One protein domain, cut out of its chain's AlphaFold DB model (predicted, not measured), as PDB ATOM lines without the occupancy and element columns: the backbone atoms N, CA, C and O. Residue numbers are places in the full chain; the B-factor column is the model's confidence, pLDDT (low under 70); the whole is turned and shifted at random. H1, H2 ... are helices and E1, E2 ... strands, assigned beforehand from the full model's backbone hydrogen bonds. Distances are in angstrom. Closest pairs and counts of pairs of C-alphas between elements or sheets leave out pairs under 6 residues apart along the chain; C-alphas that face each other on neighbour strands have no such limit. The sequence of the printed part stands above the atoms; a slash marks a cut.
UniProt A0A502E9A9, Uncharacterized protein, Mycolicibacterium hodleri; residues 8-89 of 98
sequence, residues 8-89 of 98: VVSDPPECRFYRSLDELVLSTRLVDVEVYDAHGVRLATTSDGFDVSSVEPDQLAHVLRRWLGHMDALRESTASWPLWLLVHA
ATOM      1  N   VAL A   8      34.500  44.483  42.026       96.12
ATOM      2  CA  VAL A   8      34.420  45.847  42.543       96.12
ATOM      3  C   VAL A   8      35.062  46.788  41.539       96.12
ATOM      4  O   VAL A   8      36.252  46.675  41.260       96.12
ATOM      5  N   VAL A   9      34.289  47.738  41.022       95.25
ATOM      6  CA  VAL A   9      34.809  48.863  40.238       95.25
ATOM      7  C   VAL A   9      34.875  50.077  41.140       95.25
ATOM      8  O   VAL A   9      33.840  50.568  41.594       95.25
ATOM      9  N   SER A  10      36.088  50.552  41.380       93.50
ATOM     10  CA  SER A  10      36.368  51.785  42.100       93.50
ATOM     11  C   SER A  10      36.520  52.922  41.095       93.50
ATOM     12  O   SER A  10      37.445  52.932  40.280       93.50
ATOM     13  N   ASP A  11      35.594  53.872  41.169       90.00
ATOM     14  CA  ASP A  11      35.577  55.108  40.388       90.00
ATOM     15  C   ASP A  11      35.274  56.251  41.365       90.00
ATOM     16  O   ASP A  11      34.114  56.647  41.511       90.00
ATOM     17  N   PRO A  12      36.273  56.698  42.157       83.81
ATOM     18  CA  PRO A  12      36.033  57.580  43.288       83.81
ATOM     19  C   PRO A  12      35.215  58.828  42.900       83.81
ATOM     20  O   PRO A  12      35.566  59.517  41.945       83.81
ATOM     21  N   PRO A  13      34.174  59.183  43.673       87.06
ATOM     22  CA  PRO A  13      33.866  58.682  45.012       87.06
ATOM     23  C   PRO A  13      32.985  57.426  45.042       87.06
ATOM     24  O   PRO A  13      32.583  57.028  46.127       87.06
ATOM     25  N   GLU A  14      32.673  56.820  43.901       90.62
ATOM     26  CA  GLU A  14      31.716  55.724  43.773       90.62
ATOM     27  C   GLU A  14      32.391  54.343  43.786       90.62
ATOM     28  O   GLU A  14      33.563  54.173  43.440       90.62
ATOM     29  N   CYS A  15      31.612  53.329  44.157       93.94
ATOM     30  CA  CYS A  15      31.954  51.923  43.974       93.94
ATOM     31  C   CYS A  15      30.755  51.195  43.366       93.94
ATOM     32  O   CYS A  15      29.622  51.364  43.818       93.94
ATOM     33  N   ARG A  16      31.006  50.376  42.343       94.75
ATOM     34  CA  ARG A  16      29.997  49.525  41.692       94.75
ATOM     35  C   ARG A  16      30.377  48.062  41.862       94.75
ATOM     36  O   ARG A  16      31.563  47.731  41.885       94.75
ATOM     37  N   PHE A  17      29.377  47.195  41.965       95.56
ATOM     38  CA  PHE A  17      29.559  45.784  42.299       95.56
ATOM     39  C   PHE A  17      28.845  44.910  41.274       95.56
ATOM     40  O   PHE A  17      27.642  45.056  41.070       95.56
ATOM     41  N   TYR A  18      29.568  43.974  40.667       95.44
ATOM     42  CA  TYR A  18      29.047  43.092  39.618       95.44
ATOM     43  C   TYR A  18      29.160  41.623  40.020       95.44
ATOM     44  O   TYR A  18      30.085  41.235  40.739       95.44
ATOM     45  N   ARG A  19      28.220  40.785  39.565       95.56
ATOM     46  CA  ARG A  19      28.219  39.343  39.870       95.56
ATOM     47  C   ARG A  19      29.147  38.552  38.959       95.56
ATOM     48  O   ARG A  19      29.497  37.422  39.285       95.56
ATOM     49  N   SER A  20      29.520  39.123  37.818       93.62
ATOM     50  CA  SER A  20      30.401  38.502  36.832       93.62
ATOM     51  C   SER A  20      31.225  39.553  36.086       93.62
ATOM     52  O   SER A  20      30.856  40.729  36.046       93.62
ATOM     53  N   LEU A  21      32.328  39.121  35.468       90.88
ATOM     54  CA  LEU A  21      33.079  39.965  34.536       90.88
ATOM     55  C   LEU A  21      32.255  40.298  33.286       90.88
ATOM     56  O   LEU A  21      32.395  41.391  32.752       90.88
ATOM     57  N   ASP A  22      31.355  39.413  32.857       90.19
ATOM     58  CA  ASP A  22      30.493  39.661  31.698       90.19
ATOM     59  C   ASP A  22      29.552  40.853  31.939       90.19
ATOM     60  O   ASP A  22      29.453  41.747  31.100       90.19
ATOM     61  N   GLU A  23      28.916  40.925  33.117       89.88
ATOM     62  CA  GLU A  23      28.106  42.088  33.521       89.88
ATOM     63  C   GLU A  23      28.948  43.378  33.551       89.88
ATOM     64  O   GLU A  23      28.500  44.444  33.123       89.88
ATOM     65  N   LEU A  24      30.194  43.284  34.018       88.38
ATOM     66  CA  LEU A  24      31.120  44.410  34.064       88.38
ATOM     67  C   LEU A  24      31.484  44.920  32.655       88.38
ATOM     68  O   LEU A  24      31.428  46.126  32.405       88.38
ATOM     69  N   VAL A  25      31.818  44.016  31.730       87.31
ATOM     70  CA  VAL A  25      32.154  44.350  30.333       87.31
ATOM     71  C   VAL A  25      30.969  44.998  29.614       87.31
ATOM     72  O   VAL A  25      31.150  45.952  28.860       87.31
ATOM     73  N   LEU A  26      29.749  44.510  29.857       81.94
ATOM     74  CA  LEU A  26      28.537  45.024  29.210       81.94
ATOM     75  C   LEU A  26      28.103  46.404  29.730       81.94
ATOM     76  O   LEU A  26      27.456  47.156  29.000       81.94
ATOM     77  N   SER A  27      28.435  46.734  30.977       73.44
ATOM     78  CA  SER A  27      27.892  47.903  31.683       73.44
ATOM     79  C   SER A  27      28.748  49.168  31.594       73.44
ATOM     80  O   SER A  27      28.227  50.264  31.806       73.44
ATOM     81  N   THR A  28      30.054  49.067  31.310       65.19
ATOM     82  CA  THR A  28      30.981  50.171  31.617       65.19
ATOM     83  C   THR A  28      31.946  50.516  30.477       65.19
ATOM     84  O   THR A  28      32.571  49.652  29.870       65.19
ATOM     85  N   ARG A  29      32.158  51.820  30.233       69.31
ATOM     86  CA  ARG A  29      33.379  52.318  29.575       69.31
ATOM     87  C   ARG A  29      34.481  52.400  30.629       69.31
ATOM     88  O   ARG A  29      34.517  53.349  31.402       69.31
ATOM     89  N   LEU A  30      35.327  51.378  30.687       68.31
ATOM     90  CA  LEU A  30      36.369  51.201  31.704       68.31
ATOM     91  C   LEU A  30      37.614  52.037  31.383       68.31
ATOM     92  O   LEU A  30      38.664  51.498  31.041       68.31
ATOM     93  N   VAL A  31      37.482  53.359  31.434       72.69
ATOM     94  CA  VAL A  31      38.620  54.274  31.285       72.69
ATOM     95  C   VAL A  31      38.987  54.793  32.667       72.69
ATOM     96  O   VAL A  31      38.118  55.303  33.364       72.69
ATOM     97  N   ASP A  32      40.253  54.635  33.051       79.12
ATOM     98  CA  ASP A  32      40.832  55.139  34.305       79.12
ATOM     99  C   ASP A  32      40.157  54.651  35.608       79.12
ATOM    100  O   ASP A  32      40.269  55.301  36.646       79.12
ATOM    101  N   VAL A  33      39.498  53.485  35.585       87.69
ATOM    102  CA  VAL A  33      38.894  52.859  36.777       87.69
ATOM    103  C   VAL A  33      39.736  51.702  37.309       87.69
ATOM    104  O   VAL A  33      40.392  50.989  36.547       87.69
ATOM    105  N   GLU A  34      39.692  51.479  38.622       93.00
ATOM    106  CA  GLU A  34      40.329  50.315  39.242       93.00
ATOM    107  C   GLU A  34      39.305  49.188  39.407       93.00
ATOM    108  O   GLU A  34      38.213  49.406  39.931       93.00
ATOM    109  N   VAL A  35      39.658  47.977  38.974       94.75
ATOM    110  CA  VAL A  35      38.794  46.796  39.082       94.75
ATOM    111  C   VAL A  35      39.453  45.766  39.988       94.75
ATOM    112  O   VAL A  35      40.634  45.460  39.822       94.75
ATOM    113  N   TYR A  36      38.680  45.211  40.919       96.69
ATOM    114  CA  TYR A  36      39.119  44.164  41.836       96.69
ATOM    115  C   TYR A  36      38.134  42.999  41.866       96.69
ATOM    116  O   TYR A  36      36.939  43.186  41.646       96.69
ATOM    117  N   ASP A  37      38.616  41.806  42.192       96.88
ATOM    118  CA  ASP A  37      37.765  40.707  42.656       96.88
ATOM    119  C   ASP A  37      37.519  40.797  44.180       96.88
ATOM    120  O   ASP A  37      38.086  41.649  44.873       96.88
ATOM    121  N   ALA A  38      36.700  39.898  44.730       96.38
ATOM    122  CA  ALA A  38      36.357  39.888  46.156       96.38
ATOM    123  C   ALA A  38      37.546  39.642  47.104       96.38
ATOM    124  O   ALA A  38      37.461  39.936  48.299       96.38
ATOM    125  N   HIS A  39      38.645  39.091  46.590       96.00
ATOM    126  CA  HIS A  39      39.857  38.798  47.348       96.00
ATOM    127  C   HIS A  39      40.895  39.923  47.259       96.00
ATOM    128  O   HIS A  39      41.928  39.850  47.924       96.00
ATOM    129  N   GLY A  40      40.629  40.968  46.469       96.38
ATOM    130  CA  GLY A  40      41.566  42.059  46.221       96.38
ATOM    131  C   GLY A  40      42.572  41.765  45.113       96.38
ATOM    132  O   GLY A  40      43.618  42.408  45.050       96.38
ATOM    133  N   VAL A  41      42.278  40.812  44.230       97.12
ATOM    134  CA  VAL A  41      43.004  40.661  42.969       97.12
ATOM    135  C   VAL A  41      42.650  41.838  42.076       97.12
ATOM    136  O   VAL A  41      41.490  41.998  41.702       97.12
ATOM    137  N   ARG A  42      43.641  42.651  41.723       95.75
ATOM    138  CA  ARG A  42      43.464  43.786  40.824       95.75
ATOM    139  C   ARG A  42      43.497  43.315  39.379       95.75
ATOM    140  O   ARG A  42      44.409  42.591  38.972       95.75
ATOM    141  N   LEU A  43      42.531  43.776  38.597       93.81
ATOM    142  CA  LEU A  43      42.394  43.462  37.184       93.81
ATOM    143  C   LEU A  43      42.796  44.669  36.335       93.81
ATOM    144  O   LEU A  43      42.428  45.805  36.633       93.81
ATOM    145  N   ALA A  44      43.556  44.415  35.274       90.56
ATOM    146  CA  ALA A  44      43.841  45.387  34.229       90.56
ATOM    147  C   ALA A  44      42.967  45.094  33.009       90.56
ATOM    148  O   ALA A  44      42.825  43.941  32.601       90.56
ATOM    149  N   THR A  45      42.402  46.143  32.415       86.81
ATOM    150  CA  THR A  45      41.680  46.035  31.145       86.81
ATOM    151  C   THR A  45      42.671  45.773  30.012       86.81
ATOM    152  O   THR A  45      43.677  46.473  29.880       86.81
ATOM    153  N   THR A  46      42.378  44.787  29.171       85.31
ATOM    154  CA  THR A  46      43.137  44.444  27.962       85.31
ATOM    155  C   THR A  46      42.235  44.553  26.729       85.31
ATOM    156  O   THR A  46      41.037  44.814  26.841       85.31
ATOM    157  N   SER A  47      42.792  44.362  25.527       80.94
ATOM    158  CA  SER A  47      42.009  44.305  24.280       80.94
ATOM    159  C   SER A  47      40.941  43.212  24.286       80.94
ATOM    160  O   SER A  47      39.913  43.363  23.631       80.94
ATOM    161  N   ASP A  48      41.191  42.133  25.026       80.44
ATOM    162  CA  ASP A  48      40.403  40.902  25.005       80.44
ATOM    163  C   ASP A  48      39.601  40.692  26.302       80.44
ATOM    164  O   ASP A  48      38.994  39.639  26.492       80.44
ATOM    165  N   GLY A  49      39.581  41.685  27.203       84.56
ATOM    166  CA  GLY A  49      38.833  41.645  28.459       84.56
ATOM    167  C   GLY A  49      39.659  42.115  29.652       84.56
ATOM    168  O   GLY A  49      40.043  43.281  29.727       84.56
ATOM    169  N   PHE A  50      39.900  41.210  30.602       88.25
ATOM    170  CA  PHE A  50      40.633  41.486  31.837       88.25
ATOM    171  C   PHE A  50      41.755  40.481  32.058       88.25
ATOM    172  O   PHE A  50      41.576  39.289  31.813       88.25
ATOM    173  N   ASP A  51      42.873  40.960  32.594       91.00
ATOM    174  CA  ASP A  51      43.954  40.115  33.096       91.00
ATOM    175  C   ASP A  51      44.318  40.499  34.536       91.00
ATOM    176  O   ASP A  51      44.051  41.615  34.992       91.00
ATOM    177  N   VAL A  52      44.921  39.563  35.265       92.25
ATOM    178  CA  VAL A  52      45.405  39.798  36.626       92.25
ATOM    179  C   VAL A  52      46.628  40.708  36.572       92.25
ATOM    180  O   VAL A  52      47.662  40.346  36.019       92.25
ATOM    181  N   SER A  53      46.523  41.875  37.201       92.75
ATOM    182  CA  SER A  53      47.626  42.831  37.324       92.75
ATOM    183  C   SER A  53      48.452  42.576  38.588       92.75
ATOM    184  O   SER A  53      49.675  42.447  38.540       92.75
ATOM    185  N   SER A  54      47.778  42.472  39.736       93.88
ATOM    186  CA  SER A  54      48.401  42.340  41.057       93.88
ATOM    187  C   SER A  54      47.434  41.696  42.060       93.88
ATOM    188  O   SER A  54      46.243  41.539  41.792       93.88
ATOM    189  N   VAL A  55      47.945  41.306  43.230       94.19
ATOM    190  CA  VAL A  55      47.136  40.852  44.373       94.19
ATOM    191  C   VAL A  55      47.341  41.846  45.508       94.19
ATOM    192  O   VAL A  55      48.395  41.849  46.140       94.19
ATOM    193  N   GLU A  56      46.350  42.708  45.744       93.00
ATOM    194  CA  GLU A  56      46.434  43.850  46.664       93.00
ATOM    195  C   GLU A  56      45.204  43.931  47.605       93.00
ATOM    196  O   GLU A  56      44.440  44.901  47.558       93.00
ATOM    197  N   PRO A  57      45.000  42.948  48.514       94.56
ATOM    198  CA  PRO A  57      43.847  42.917  49.427       94.56
ATOM    199  C   PRO A  57      43.722  44.164  50.305       94.56
ATOM    200  O   PRO A  57      42.618  44.654  50.550       94.56
ATOM    201  N   ASP A  58      44.856  44.709  50.749       96.12
ATOM    202  CA  ASP A  58      44.893  45.918  51.572       96.12
ATOM    203  C   ASP A  58      44.464  47.165  50.792       96.12
ATOM    204  O   ASP A  58      43.835  48.058  51.369       96.12
ATOM    205  N   GLN A  59      44.739  47.221  49.481       96.00
ATOM    206  CA  GLN A  59      44.296  48.329  48.638       96.00
ATOM    207  C   GLN A  59      42.775  48.293  48.470       96.00
ATOM    208  O   GLN A  59      42.118  49.309  48.704       96.00
ATOM    209  N   LEU A  60      42.198  47.123  48.168       96.69
ATOM    210  CA  LEU A  60      40.741  46.981  48.097       96.69
ATOM    211  C   LEU A  60      40.085  47.311  49.447       96.69
ATOM    212  O   LEU A  60      39.099  48.047  49.499       96.69
ATOM    213  N   ALA A  61      40.652  46.837  50.559       96.44
ATOM    214  CA  ALA A  61      40.147  47.167  51.888       96.44
ATOM    215  C   ALA A  61      40.200  48.681  52.164       96.44
ATOM    216  O   ALA A  61      39.267  49.234  52.746       96.44
ATOM    217  N   HIS A  62      41.263  49.370  51.740       94.88
ATOM    218  CA  HIS A  62      41.369  50.825  51.852       94.88
ATOM    219  C   HIS A  62      40.284  51.547  51.039       94.88
ATOM    220  O   HIS A  62      39.609  52.427  51.578       94.88
ATOM    221  N   VAL A  63      40.076  51.143  49.781       95.12
ATOM    222  CA  VAL A  63      39.025  51.677  48.901       95.12
ATOM    223  C   VAL A  63      37.645  51.518  49.545       95.12
ATOM    224  O   VAL A  63      36.930  52.505  49.717       95.12
ATOM    225  N   LEU A  64      37.301  50.305  49.987       95.00
ATOM    226  CA  LEU A  64      35.991  50.013  50.572       95.00
ATOM    227  C   LEU A  64      35.758  50.749  51.891       95.00
ATOM    228  O   LEU A  64      34.656  51.236  52.122       95.00
ATOM    229  N   ARG A  65      36.775  50.887  52.752       93.31
ATOM    230  CA  ARG A  65      36.658  51.678  53.991       93.31
ATOM    231  C   ARG A  65      36.387  53.146  53.697       93.31
ATOM    232  O   ARG A  65      35.532  53.744  54.344       93.31
ATOM    233  N   ARG A  66      37.105  53.720  52.727       91.56
ATOM    234  CA  ARG A  66      36.910  55.114  52.314       91.56
ATOM    235  C   ARG A  66      35.505  55.325  51.753       91.56
ATOM    236  O   ARG A  66      34.847  56.285  52.142       91.56
ATOM    237  N   TRP A  67      35.052  54.429  50.878       92.88
ATOM    238  CA  TRP A  67      33.716  54.488  50.287       92.88
ATOM    239  C   TRP A  67      32.612  54.302  51.340       92.88
ATOM    240  O   TRP A  67      31.737  55.154  51.461       92.88
ATOM    241  N   LEU A  68      32.696  53.265  52.181       91.56
ATOM    242  CA  LEU A  68      31.738  53.026  53.269       91.56
ATOM    243  C   LEU A  68      31.682  54.201  54.250       91.56
ATOM    244  O   LEU A  68      30.598  54.587  54.665       91.56
ATOM    245  N   GLY A  69      32.828  54.799  54.591       89.12
ATOM    246  CA  GLY A  69      32.869  55.980  55.454       89.12
ATOM    247  C   GLY A  69      32.227  57.223  54.827       89.12
ATOM    248  O   GLY A  69      31.757  58.095  55.554       89.12
ATOM    249  N   HIS A  70      32.186  57.307  53.493       86.62
ATOM    250  CA  HIS A  70      31.464  58.360  52.781       86.62
ATOM    251  C   HIS A  70      29.950  58.103  52.752       86.62
ATOM    252  O   HIS A  70      29.173  59.033  52.956       86.62
ATOM    253  N   MET A  71      29.542  56.851  52.530       84.00
ATOM    254  CA  MET A  71      28.137  56.454  52.373       84.00
ATOM    255  C   MET A  71      27.383  56.279  53.697       84.00
ATOM    256  O   MET A  71      26.180  56.526  53.763       84.00
ATOM    257  N   ASP A  72      28.071  55.851  54.756       75.06
ATOM    258  CA  ASP A  72      27.481  55.512  56.051       75.06
ATOM    259  C   ASP A  72      28.372  56.006  57.202       75.06
ATOM    260  O   ASP A  72      29.103  55.254  57.851       75.06
ATOM    261  N   ALA A  73      28.296  57.314  57.462       62.00
ATOM    262  CA  ALA A  73      29.060  57.993  58.512       62.00
ATOM    263  C   ALA A  73      28.694  57.556  59.949       62.00
ATOM    264  O   ALA A  73      29.343  57.994  60.899       62.00
ATOM    265  N   LEU A  74      27.651  56.733  60.125       59.59
ATOM    266  CA  LEU A  74      27.177  56.256  61.430       59.59
ATOM    267  C   LEU A  74      27.734  54.878  61.805       59.59
ATOM    268  O   LEU A  74      27.629  54.480  62.967       59.59
ATOM    269  N   ARG A  75      28.326  54.144  60.855       65.25
ATOM    270  CA  ARG A  75      28.906  52.825  61.120       65.25
ATOM    271  C   ARG A  75      30.170  52.983  61.965       65.25
ATOM    272  O   ARG A  75      31.098  53.695  61.583       65.25
ATOM    273  N   GLU A  76      30.204  52.318  63.121       62.81
ATOM    274  CA  GLU A  76      31.407  52.203  63.953       62.81
ATOM    275  C   GLU A  76      32.629  51.834  63.094       62.81
ATOM    276  O   GLU A  76      32.506  51.120  62.100       62.81
ATOM    277  N   SER A  77      33.803  52.350  63.474       78.00
ATOM    278  CA  SER A  77      35.027  52.332  62.662       78.00
ATOM    279  C   SER A  77      35.251  51.014  61.906       78.00
ATOM    280  O   SER A  77      35.611  49.990  62.488       78.00
ATOM    281  N   THR A  78      35.129  51.066  60.577       83.88
ATOM    282  CA  THR A  78      35.417  49.949  59.655       83.88
ATOM    283  C   THR A  78      36.917  49.625  59.561       83.88
ATOM    284  O   THR A  78      37.330  48.713  58.838       83.88
ATOM    285  N   ALA A  79      37.768  50.351  60.298       84.50
ATOM    286  CA  ALA A  79      39.220  50.205  60.271       84.50
ATOM    287  C   ALA A  79      39.695  48.800  60.671       84.50
ATOM    288  O   ALA A  79      40.673  48.311  60.114       84.50
ATOM    289  N   SER A  80      38.995  48.136  61.597       87.81
ATOM    290  CA  SER A  80      39.339  46.788  62.072       87.81
ATOM    291  C   SER A  80      38.679  45.664  61.273       87.81
ATOM    292  O   SER A  80      38.959  44.492  61.523       87.81
ATOM    293  N   TRP A  81      37.791  45.988  60.329       92.81
ATOM    294  CA  TRP A  81      37.026  44.966  59.625       92.81
ATOM    295  C   TRP A  81      37.914  44.209  58.630       92.81
ATOM    296  O   TRP A  81      38.703  44.842  57.913       92.81
ATOM    297  N   PRO A  82      37.782  42.871  58.557       95.38
ATOM    298  CA  PRO A  82      38.431  42.080  57.521       95.38
ATOM    299  C   PRO A  82      37.807  42.366  56.146       95.38
ATOM    300  O   PRO A  82      36.644  42.764  56.053       95.38
ATOM    301  N   LEU A  83      38.562  42.113  55.069       95.75
ATOM    302  CA  LEU A  83      38.138  42.418  53.696       95.75
ATOM    303  C   LEU A  83      36.781  41.797  53.330       95.75
ATOM    304  O   LEU A  83      35.918  42.497  52.810       95.75
ATOM    305  N   TRP A  84      36.555  40.523  53.658       95.69
ATOM    306  CA  TRP A  84      35.290  39.849  53.342       95.69
ATOM    307  C   TRP A  84      34.073  40.559  53.959       95.69
ATOM    308  O   TRP A  84      33.018  40.627  53.331       95.69
ATOM    309  N   LEU A  85      34.223  41.133  55.160       95.06
ATOM    310  CA  LEU A  85      33.150  41.861  55.836       95.06
ATOM    311  C   LEU A  85      32.929  43.233  55.193       95.06
ATOM    312  O   LEU A  85      31.786  43.652  55.049       95.06
ATOM    313  N   LEU A  86      34.002  43.908  54.763       95.50
ATOM    314  CA  LEU A  86      33.910  45.158  54.000       95.50
ATOM    315  C   LEU A  86      33.176  44.943  52.671       95.50
ATOM    316  O   LEU A  86      32.274  45.709  52.344       95.50
ATOM    317  N   VAL A  87      33.529  43.885  51.937       96.25
ATOM    318  CA  VAL A  87      32.887  43.516  50.666       96.25
ATOM    319  C   VAL A  87      31.404  43.218  50.879       96.25
ATOM    320  O   VAL A  87      30.560  43.782  50.187       96.25
ATOM    321  N   HIS A  88      31.075  42.383  51.871       94.88
ATOM    322  CA  HIS A  88      29.687  42.051  52.199       94.88
ATOM    323  C   HIS A  88      28.876  43.297  52.558       94.88
ATOM    324  O   HIS A  88      27.830  43.553  51.971       94.88
ATOM    325  N   ALA A  89      29.395  44.109  53.479       93.56
ATOM    326  CA  ALA A  89      28.749  45.330  53.933       93.56
ATOM    327  C   ALA A  89      28.535  46.345  52.802       93.56
ATOM    328  O   ALA A  89      27.541  47.072  52.822       93.56
TER     329      ALA A  89
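AT A GLANCE: This is residues 8 to 89 of the 98 residues of an uncharacterized protein of Mycolicibacterium hodleri (UniProt A0A502E9A9). A strongly twisted five-stranded sheet has H2 packed across E2, E1 and E3 and H3 beside H2, while H1 sits at the other end of the model, between the end of E2 and the start of E5. The 82 printed residues run E1, E2, H1, E3, E4, E5, H2, H3; the antiparallel sheet has the order E2, E1, E3, E4, E5. The class is mixed, helices and strands; the whole is compact, with a radius of gyration of the C-alphas of 12.9 A, and elongated, spanning 42 by 22 by 21 A.

IN THESE COORDINATES: Find C-alpha 8 at (34.420, 45.847, 42.543), where E1, residues 8 to 11, begins. E2 is residues 14 to 18, H1 21 to 27, E3 34 to 36. E4, residues 41 to 46, is 15.5 A long, and E5, 49 to 55, is 18.0 A. H2, 57 to 71, runs 20.9 A from (43.847, 42.917, 49.427); H3, 83 to 89, ends at (28.749, 45.330, 53.933).

HOW THE PARTS SIT: Look first at the hairpin E1 and E2, with N 9 and O 16 2.9 A apart. E1 and E3 are antiparallel, N 8 to O 36 being 2.8 A. E3, E4 and E5 form a meander, each strand the antiparallel neighbour of the one before: N 43 and O 35 are 2.8 A apart, N 44 and O 51 2.9 A. E2, H1 and E3 make a split strand-helix-strand unit, with E1 between its strands and a right-handed crossover. H1 only just stands at the sheet's level, at a height of 3.7 A; its closest C-alpha pair with E2 is Tyr 18 and Leu 24, 6.1 A. H2 is on the sheet at a height of 8.9 A. H3, not on the sheet, touches H2, the C-alphas of Ala 61 and Leu 83 being closest at 5.5 A; they run the same way at a shallow tilt of 26 degrees. In H1, H2 and H3 every O i to N i+4 pair is within hydrogen-bond range.

THE WHOLE: Look to Ser 47 and Glu 76 for the farthest C-alphas, 41.8 A apart. The printed part has no cut, and the link from H2 to H3 is long, with 11 residues. Confidence is under 70 at residues 28 to 30 and 73 to 76.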